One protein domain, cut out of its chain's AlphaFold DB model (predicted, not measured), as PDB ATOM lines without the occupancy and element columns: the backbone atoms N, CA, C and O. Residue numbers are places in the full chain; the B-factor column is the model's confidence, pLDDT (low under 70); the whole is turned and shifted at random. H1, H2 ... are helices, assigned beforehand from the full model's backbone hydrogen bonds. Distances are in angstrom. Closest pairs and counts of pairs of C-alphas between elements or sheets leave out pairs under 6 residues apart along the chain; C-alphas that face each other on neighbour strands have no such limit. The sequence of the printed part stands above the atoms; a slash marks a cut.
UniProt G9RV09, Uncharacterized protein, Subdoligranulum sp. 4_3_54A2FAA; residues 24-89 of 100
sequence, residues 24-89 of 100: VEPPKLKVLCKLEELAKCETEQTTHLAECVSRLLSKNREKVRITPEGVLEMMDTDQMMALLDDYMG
ATOM      1  N   VAL A  24       3.124 -40.354 -15.138       83.31
ATOM      2  CA  VAL A  24       2.234 -39.389 -14.493       83.31
ATOM      3  C   VAL A  24       0.846 -39.470 -15.119       83.31
ATOM      4  O   VAL A  24       0.690 -39.472 -16.337       83.31
ATOM      5  N   GLU A  25      -0.184 -39.559 -14.282       80.12
ATOM      6  CA  GLU A  25      -1.573 -39.541 -14.735       80.12
ATOM      7  C   GLU A  25      -2.031 -38.121 -15.076       80.12
ATOM      8  O   GLU A  25      -1.649 -37.177 -14.379       80.12
ATOM      9  N   PRO A  26      -2.977 -37.961 -16.020       75.69
ATOM     10  CA  PRO A  26      -3.557 -36.663 -16.303       75.69
ATOM     11  C   PRO A  26      -4.169 -36.067 -15.026       75.69
ATOM     12  O   PRO A  26      -4.758 -36.771 -14.177       75.69
ATOM     13  N   PRO A  27      -4.029 -34.747 -14.836       72.31
ATOM     14  CA  PRO A  27      -4.479 -34.103 -13.622       72.31
ATOM     15  C   PRO A  27      -6.010 -34.074 -13.637       72.31
ATOM     16  O   PRO A  27      -6.657 -34.003 -14.680       72.31
ATOM     17  N   LYS A  28      -6.636 -34.128 -12.456       69.25
ATOM     18  CA  LYS A  28      -8.085 -33.866 -12.393       69.25
ATOM     19  C   LYS A  28      -8.320 -32.395 -12.759       69.25
ATOM     20  O   LYS A  28      -7.496 -31.562 -12.394       69.25
ATOM     21  N   LEU A  29      -9.463 -32.060 -13.364       65.81
ATOM     22  CA  LEU A  29      -9.798 -30.679 -13.768       65.81
ATOM     23  C   LEU A  29      -9.603 -29.645 -12.640       65.81
ATOM     24  O   LEU A  29      -9.109 -28.555 -12.889       65.81
ATOM     25  N   LYS A  30      -9.889 -30.014 -11.381       64.00
ATOM     26  CA  LYS A  30      -9.633 -29.159 -10.204       64.00
ATOM     27  C   LYS A  30      -8.153 -28.807  -9.992       64.00
ATOM     28  O   LYS A  30      -7.853 -27.737  -9.484       64.00
ATOM     29  N   VAL A  31      -7.242 -29.724 -10.313       69.94
ATOM     30  CA  VAL A  31      -5.785 -29.522 -10.202       69.94
ATOM     31  C   VAL A  31      -5.280 -28.707 -11.390       69.94
ATOM     32  O   VAL A  31      -4.451 -27.830 -11.209       69.94
ATOM     33  N   LEU A  32      -5.836 -28.957 -12.576       68.81
ATOM     34  CA  LEU A  32      -5.564 -28.199 -13.800       68.81
ATOM     35  C   LEU A  32      -5.916 -26.713 -13.634       68.81
ATOM     36  O   LEU A  32      -5.077 -25.861 -13.883       68.81
ATOM     37  N   CYS A  33      -7.110 -26.419 -13.110       66.50
ATOM     38  CA  CYS A  33      -7.561 -25.049 -12.858       66.50
ATOM     39  C   CYS A  33      -6.626 -24.313 -11.883       66.50
ATOM     40  O   CYS A  33      -6.241 -23.179 -12.135       66.50
ATOM     41  N   LYS A  34      -6.182 -24.995 -10.815       69.25
ATOM     42  CA  LYS A  34      -5.203 -24.439  -9.867       69.25
ATOM     43  C   LYS A  34      -3.834 -24.192 -10.498       69.25
ATOM     44  O   LYS A  34      -3.188 -23.211 -10.161       69.25
ATOM     45  N   LEU A  35      -3.387 -25.077 -11.389       68.62
ATOM     46  CA  LEU A  35      -2.132 -24.897 -12.122       68.62
ATOM     47  C   LEU A  35      -2.200 -23.678 -13.045       68.62
ATOM     48  O   LEU A  35      -1.252 -22.909 -13.085       68.62
ATOM     49  N   GLU A  36      -3.316 -23.478 -13.750       68.56
ATOM     50  CA  GLU A  36      -3.515 -22.305 -14.613       68.56
ATOM     51  C   GLU A  36      -3.617 -20.994 -13.820       68.56
ATOM     52  O   GLU A  36      -3.166 -19.957 -14.300       68.56
ATOM     53  N   GLU A  37      -4.203 -21.022 -12.622       70.44
ATOM     54  CA  GLU A  37      -4.224 -19.870 -11.712       70.44
ATOM     55  C   GLU A  37      -2.820 -19.531 -11.204       70.44
ATOM     56  O   GLU A  37      -2.441 -18.364 -11.174       70.44
ATOM     57  N   LEU A  38      -2.033 -20.548 -10.845       65.62
ATOM     58  CA  LEU A  38      -0.680 -20.357 -10.328       65.62
ATOM     59  C   LEU A  38       0.302 -19.943 -11.425       65.62
ATOM     60  O   LEU A  38       1.093 -19.041 -11.207       65.62
ATOM     61  N   ALA A  39       0.178 -20.481 -12.640       63.03
ATOM     62  CA  ALA A  39       0.999 -20.066 -13.778       63.03
ATOM     63  C   ALA A  39       0.838 -18.578 -14.162       63.03
ATOM     64  O   ALA A  39       1.665 -18.048 -14.896       63.03
ATOM     65  N   LYS A  40      -0.222 -17.899 -13.699       62.28
ATOM     66  CA  LYS A  40      -0.490 -16.478 -13.984       62.28
ATOM     67  C   LYS A  40       0.084 -15.505 -12.950       62.28
ATOM     68  O   LYS A  40      -0.065 -14.301 -13.132       62.28
ATOM     69  N   CYS A  41       0.688 -15.982 -11.865       54.56
ATOM     70  CA  CYS A  41       1.225 -15.121 -10.812       54.56
ATOM     71  C   CYS A  41       2.760 -15.050 -10.892       54.56
ATOM     72  O   CYS A  41       3.441 -16.060 -10.795       54.56
ATOM     73  N   GLU A  42       3.307 -13.841 -11.037       54.41
ATOM     74  CA  GLU A  42       4.710 -13.635 -11.428       54.41
ATOM     75  C   GLU A  42       5.743 -13.549 -10.284       54.41
ATOM     76  O   GLU A  42       6.929 -13.656 -10.568       54.41
ATOM     77  N   THR A  43       5.378 -13.343  -9.008       51.28
ATOM     78  CA  THR A  43       6.334 -12.658  -8.100       51.28
ATOM     79  C   THR A  43       6.761 -13.317  -6.777       51.28
ATOM     80  O   THR A  43       7.760 -12.868  -6.230       51.28
ATOM     81  N   GLU A  44       6.147 -14.394  -6.264       51.34
ATOM     82  CA  GLU A  44       6.569 -15.009  -4.967       51.34
ATOM     83  C   GLU A  44       6.577 -16.557  -4.949       51.34
ATOM     84  O   GLU A  44       6.456 -17.196  -3.906       51.34
ATOM     85  N   GLN A  45       6.671 -17.204  -6.113       63.19
ATOM     86  CA  GLN A  45       6.063 -18.528  -6.286       63.19
ATOM     87  C   GLN A  45       6.982 -19.741  -6.427       63.19
ATOM     88  O   GLN A  45       6.449 -20.818  -6.654       63.19
ATOM     89  N   THR A  46       8.303 -19.676  -6.263       63.31
ATOM     90  CA  THR A  46       9.150 -20.886  -6.414       63.31
ATOM     91  C   THR A  46       8.716 -22.038  -5.499       63.31
ATOM     92  O   THR A  46       8.656 -23.185  -5.939       63.31
ATOM     93  N   THR A  47       8.301 -21.747  -4.266       69.31
ATOM     94  CA  THR A  47       7.717 -22.732  -3.338       69.31
ATOM     95  C   THR A  47       6.338 -23.229  -3.778       69.31
ATOM     96  O   THR A  47       6.073 -24.427  -3.704       69.31
ATOM     97  N   HIS A  48       5.463 -22.354  -4.281       73.62
ATOM     98  CA  HIS A  48       4.138 -22.733  -4.794       73.62
ATOM     99  C   HIS A  48       4.205 -23.530  -6.106       73.62
ATOM    100  O   HIS A  48       3.419 -24.459  -6.320       73.62
ATOM    101  N   LEU A  49       5.169 -23.198  -6.961       73.69
ATOM    102  CA  LEU A  49       5.488 -23.883  -8.205       73.69
ATOM    103  C   LEU A  49       6.013 -25.285  -7.890       73.69
ATOM    104  O   LEU A  49       5.472 -26.268  -8.396       73.69
ATOM    105  N   ALA A  50       6.970 -25.390  -6.963       79.12
ATOM    106  CA  ALA A  50       7.471 -26.668  -6.474       79.12
ATOM    107  C   ALA A  50       6.367 -27.509  -5.820       79.12
ATOM    108  O   ALA A  50       6.273 -28.712  -6.067       79.12
ATOM    109  N   GLU A  51       5.467 -26.896  -5.046       81.12
ATOM    110  CA  GLU A  51       4.314 -27.595  -4.478       81.12
ATOM    111  C   GLU A  51       3.399 -28.151  -5.579       81.12
ATOM    112  O   GLU A  51       2.966 -29.305  -5.517       81.12
ATOM    113  N   CYS A  52       3.150 -27.376  -6.629       77.44
ATOM    114  CA  CYS A  52       2.347 -27.813  -7.764       77.44
ATOM    115  C   CYS A  52       2.983 -28.945  -8.553       77.44
ATOM    116  O   CYS A  52       2.328 -29.968  -8.781       77.44
ATOM    117  N   VAL A  53       4.251 -28.794  -8.924       80.75
ATOM    118  CA  VAL A  53       5.022 -29.824  -9.621       80.75
ATOM    119  C   VAL A  53       5.090 -31.087  -8.762       80.75
ATOM    120  O   VAL A  53       4.852 -32.182  -9.264       80.75
ATOM    121  N   SER A  54       5.278 -30.963  -7.444       84.31
ATOM    122  CA  SER A  54       5.291 -32.113  -6.534       84.31
ATOM    123  C   SER A  54       3.952 -32.856  -6.505       84.31
ATOM    124  O   SER A  54       3.927 -34.088  -6.558       84.31
ATOM    125  N   ARG A  55       2.821 -32.136  -6.482       81.38
ATOM    126  CA  ARG A  55       1.468 -32.718  -6.506       81.38
ATOM    127  C   ARG A  55       1.157 -33.375  -7.848       81.38
ATOM    128  O   ARG A  55       0.496 -34.413  -7.870       81.38
ATOM    129  N   LEU A  56       1.621 -32.772  -8.938       82.00
ATOM    130  CA  LEU A  56       1.487 -33.284 -10.297       82.00
ATOM    131  C   LEU A  56       2.283 -34.580 -10.449       82.00
ATOM    132  O   LEU A  56       1.697 -35.627 -10.715       82.00
ATOM    133  N   LEU A  57       3.585 -34.537 -10.165       80.88
ATOM    134  CA  LEU A  57       4.470 -35.690 -10.283       80.88
ATOM    135  C   LEU A  57       4.121 -36.798  -9.289       80.88
ATOM    136  O   LEU A  57       4.278 -37.961  -9.632       80.88
ATOM    137  N   SER A  58       3.613 -36.483  -8.090       82.56
ATOM    138  CA  SER A  58       3.160 -37.489  -7.110       82.56
ATOM    139  C   SER A  58       1.973 -38.317  -7.595       82.56
ATOM    140  O   SER A  58       1.712 -39.399  -7.067       82.56
ATOM    141  N   LYS A  59       1.231 -37.825  -8.587       81.62
ATOM    142  CA  LYS A  59       0.109 -38.542  -9.177       81.62
ATOM    143  C   LYS A  59       0.604 -39.443 -10.313       81.62
ATOM    144  O   LYS A  59       0.234 -39.272 -11.469       81.62
ATOM    145  N   ASN A  60       1.460 -40.398  -9.960       81.50
ATOM    146  CA  ASN A  60       2.084 -41.346 -10.881       81.50
ATOM    147  C   ASN A  60       1.667 -42.798 -10.597       81.50
ATOM    148  O   ASN A  60       1.186 -43.137  -9.510       81.50
ATOM    149  N   ARG A  61       1.856 -43.666 -11.594       78.88
ATOM    150  CA  ARG A  61       1.528 -45.098 -11.519       78.88
ATOM    151  C   ARG A  61       2.414 -45.848 -10.522       78.88
ATOM    152  O   ARG A  61       1.971 -46.809  -9.898       78.88
ATOM    153  N   GLU A  62       3.645 -45.388 -10.360       79.44
ATOM    154  CA  GLU A  62       4.687 -45.945  -9.500       79.44
ATOM    155  C   GLU A  62       4.428 -45.675  -8.010       79.44
ATOM    156  O   GLU A  62       5.143 -46.200  -7.159       79.44
ATOM    157  N   LYS A  63       3.401 -44.872  -7.686       79.12
ATOM    158  CA  LYS A  63       3.050 -44.412  -6.332       79.12
ATOM    159  C   LYS A  63       4.220 -43.736  -5.610       79.12
ATOM    160  O   LYS A  63       4.294 -43.745  -4.381       79.12
ATOM    161  N   VAL A  64       5.133 -43.137  -6.370       80.25
ATOM    162  CA  VAL A  64       6.277 -42.404  -5.834       80.25
ATOM    163  C   VAL A  64       5.793 -41.045  -5.362       80.25
ATOM    164  O   VAL A  64       5.323 -40.233  -6.158       80.25
ATOM    165  N   ARG A  65       5.933 -40.784  -4.065       80.31
ATOM    166  CA  ARG A  65       5.644 -39.470  -3.499       80.31
ATOM    167  C   ARG A  65       6.808 -38.531  -3.794       80.31
ATOM    168  O   ARG A  65       7.941 -38.821  -3.424       80.31
ATOM    169  N   ILE A  66       6.516 -37.427  -4.467       82.44
ATOM    170  CA  ILE A  66       7.462 -36.346  -4.738       82.44
ATOM    171  C   ILE A  66       7.119 -35.223  -3.758       82.44
ATOM    172  O   ILE A  66       5.960 -34.811  -3.689       82.44
ATOM    173  N   THR A  67       8.086 -34.763  -2.966       84.75
ATOM    174  CA  THR A  67       7.896 -33.633  -2.044       84.75
ATOM    175  C   THR A  67       8.294 -32.315  -2.709       84.75
ATOM    176  O   THR A  67       9.099 -32.333  -3.642       84.75
ATOM    177  N   PRO A  68       7.753 -31.170  -2.254       82.81
ATOM    178  CA  PRO A  68       8.156 -29.858  -2.756       82.81
ATOM    179  C   PRO A  68       9.653 -29.595  -2.561       82.81
ATOM    180  O   PRO A  68      10.286 -29.095  -3.483       82.81
ATOM    181  N   GLU A  69      10.236 -29.989  -1.418       82.62
ATOM    182  CA  GLU A  69      11.681 -29.816  -1.195       82.62
ATOM    183  C   GLU A  69      12.498 -30.620  -2.207       82.62
ATOM    184  O   GLU A  69      13.419 -30.087  -2.811       82.62
ATOM    185  N   GLY A  70      12.097 -31.866  -2.482       81.50
ATOM    186  CA  GLY A  70      12.772 -32.679  -3.489       81.50
ATOM    187  C   GLY A  70      12.698 -32.057  -4.883       81.50
ATOM    188  O   GLY A  70      13.650 -32.160  -5.642       81.50
ATOM    189  N   VAL A  71      11.594 -31.391  -5.239       82.12
ATOM    190  CA  VAL A  71      11.502 -30.661  -6.516       82.12
ATOM    191  C   VAL A  71      12.486 -29.493  -6.549       82.12
ATOM    192  O   VAL A  71      13.193 -29.354  -7.538       82.12
ATOM    193  N   LEU A  72      12.571 -28.708  -5.471       82.19
ATOM    194  CA  LEU A  72      13.512 -27.587  -5.367       82.19
ATOM    195  C   LEU A  72      14.982 -28.034  -5.421       82.19
ATOM    196  O   LEU A  72      15.826 -27.288  -5.905       82.19
ATOM    197  N   GLU A  73      15.294 -29.239  -4.939       83.81
ATOM    198  CA  GLU A  73      16.640 -29.821  -5.026       83.81
ATOM    199  C   GLU A  73      16.941 -30.440  -6.401       83.81
ATOM    200  O   GLU A  73      18.091 -30.449  -6.836       83.81
ATOM    201  N   MET A  74      15.927 -30.980  -7.085       78.56
ATOM    202  CA  MET A  74      16.095 -31.697  -8.354       78.56
ATOM    203  C   MET A  74      16.141 -30.783  -9.581       78.56
ATOM    204  O   MET A  74      16.668 -31.205 -10.610       78.56
ATOM    205  N   MET A  75      15.518 -29.606  -9.517       79.94
ATOM    206  CA  MET A  75      15.307 -28.752 -10.683       79.94
ATOM    207  C   MET A  75      15.213 -27.273 -10.311       79.94
ATOM    208  O   MET A  75      14.672 -26.905  -9.271       79.94
ATOM    209  N   ASP A  76      15.728 -26.423 -11.194       82.12
ATOM    210  CA  ASP A  76      15.611 -24.968 -11.101       82.12
ATOM    211  C   ASP A  76      14.264 -24.455 -11.652       82.12
ATOM    212  O   ASP A  76      13.453 -25.200 -12.212       82.12
ATOM    213  N   THR A  77      13.985 -23.165 -11.448       76.94
ATOM    214  CA  THR A  77      12.711 -22.536 -11.834       76.94
ATOM    215  C   THR A  77      12.427 -22.662 -13.331       76.94
ATOM    216  O   THR A  77      11.287 -22.933 -13.708       76.94
ATOM    217  N   ASP A  78      13.446 -22.518 -14.181       78.94
ATOM    218  CA  ASP A  78      13.297 -22.633 -15.632       78.94
ATOM    219  C   ASP A  78      12.942 -24.069 -16.035       78.94
ATOM    220  O   ASP A  78      12.014 -24.288 -16.819       78.94
ATOM    221  N   GLN A  79      13.600 -25.063 -15.433       81.69
ATOM    222  CA  GLN A  79      13.268 -26.475 -15.631       81.69
ATOM    223  C   GLN A  79      11.849 -26.820 -15.158       81.69
ATOM    224  O   GLN A  79      11.143 -27.572 -15.834       81.69
ATOM    225  N   MET A  80      11.398 -26.255 -14.034       79.25
ATOM    226  CA  MET A  80      10.024 -26.435 -13.554       79.25
ATOM    227  C   MET A  80       8.995 -25.842 -14.523       79.25
ATOM    228  O   MET A  80       7.974 -26.475 -14.798       79.25
ATOM    229  N   MET A  81       9.252 -24.648 -15.063       75.88
ATOM    230  CA  MET A  81       8.372 -24.020 -16.053       75.88
ATOM    231  C   MET A  81       8.333 -24.818 -17.360       75.88
ATOM    232  O   MET A  81       7.249 -25.073 -17.881       75.88
ATOM    233  N   ALA A  82       9.489 -25.279 -17.848       82.19
ATOM    234  CA  ALA A  82       9.576 -26.119 -19.040       82.19
ATOM    235  C   ALA A  82       8.816 -27.446 -18.867       82.19
ATOM    236  O   ALA A  82       8.092 -27.867 -19.767       82.19
ATOM    237  N   LEU A  83       8.917 -28.073 -17.688       83.12
ATOM    238  CA  LEU A  83       8.158 -29.276 -17.337       83.12
ATOM    239  C   LEU A  83       6.650 -29.023 -17.400       83.12
ATOM    240  O   LEU A  83       5.905 -29.818 -17.974       83.12
ATOM    241  N   LEU A  84       6.193 -27.923 -16.798       78.06
ATOM    242  CA  LEU A  84       4.781 -27.556 -16.799       78.06
ATOM    243  C   LEU A  84       4.269 -27.272 -18.212       78.06
ATOM    244  O   LEU A  84       3.153 -27.687 -18.529       78.06
ATOM    245  N   ASP A  85       5.054 -26.608 -19.060       79.62
ATOM    246  CA  ASP A  85       4.643 -26.317 -20.433       79.62
ATOM    247  C   ASP A  85       4.610 -27.579 -21.308       79.62
ATOM    248  O   ASP A  85       3.625 -27.779 -22.016       79.62
ATOM    249  N   ASP A  86       5.589 -28.488 -21.188       83.56
ATOM    250  CA  ASP A  86       5.563 -29.788 -21.881       83.56
ATOM    251  C   ASP A  86       4.357 -30.630 -21.441       83.56
ATOM    252  O   ASP A  86       3.593 -31.130 -22.269       83.56
ATOM    253  N   TYR A  87       4.100 -30.691 -20.133       80.50
ATOM    254  CA  TYR A  87       2.946 -31.396 -19.585       80.50
ATOM    255  C   TYR A  87       1.615 -30.789 -20.050       80.50
ATOM    256  O   TYR A  87       0.701 -31.504 -20.470       80.50
ATOM    257  N   MET A  88       1.480 -29.461 -20.021       76.69
ATOM    258  CA  MET A  88       0.299 -28.773 -20.552       76.69
ATOM    259  C   MET A  88       0.190 -28.925 -22.073       76.69
ATOM    260  O   MET A  88      -0.919 -28.961 -22.608       76.69
ATOM    261  N   GLY A  89       1.315 -29.010 -22.779       78.62
ATOM    262  CA  GLY A  89       1.410 -29.318 -24.200       78.62
ATOM    263  C   GLY A  89       0.877 -30.712 -24.503       78.62
ATOM    264  O   GLY A  89       0.027 -30.853 -25.383       78.62
TER     265      GLY A  89
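AT A GLANCE: This is residues 24 to 89 of the 100 residues of an uncharacterized protein of Subdoligranulum sp. 4_3_54A2FAA (UniProt G9RV09). What shape? H4, the longest helix, and H2 make a V, H1 folds back loosely beside H2, and H3 stands perpendicular on H2's other side. What builds it? It is all helix, 66 printed residues with helices H1 to H4 and no named strand. It is compact, with radius of gyration of the C-alphas 11.1 A and spans 33 by 27 by 17 A.

HOW THE PARTS SIT: Which touch? H4, residues 77 to 89, touches H2, residues 46 to 57, at a steep tilt of 41 degrees. H3, residues 68 to 74, touches H2 about perpendicular, at 89 degrees. H1, residues 29 to 38, makes a hairpin with H2, only just touching: 3 C-alpha pairs within 8 A. And backbones? In each helix every O i to N i+4 pair is within hydrogen-bond range.

IN THESE COORDINATES: Where does H1 begin? C-alpha 29 is at (-9.798, -30.679, -13.768). Where does H4 end? C-alpha 89 is at (1.410, -29.318, -24.200).

THE WHOLE: Any cut? The printed part has no cut. Low confidence? Residues 28 to 36 and 38 to 47 have pLDDT under 70.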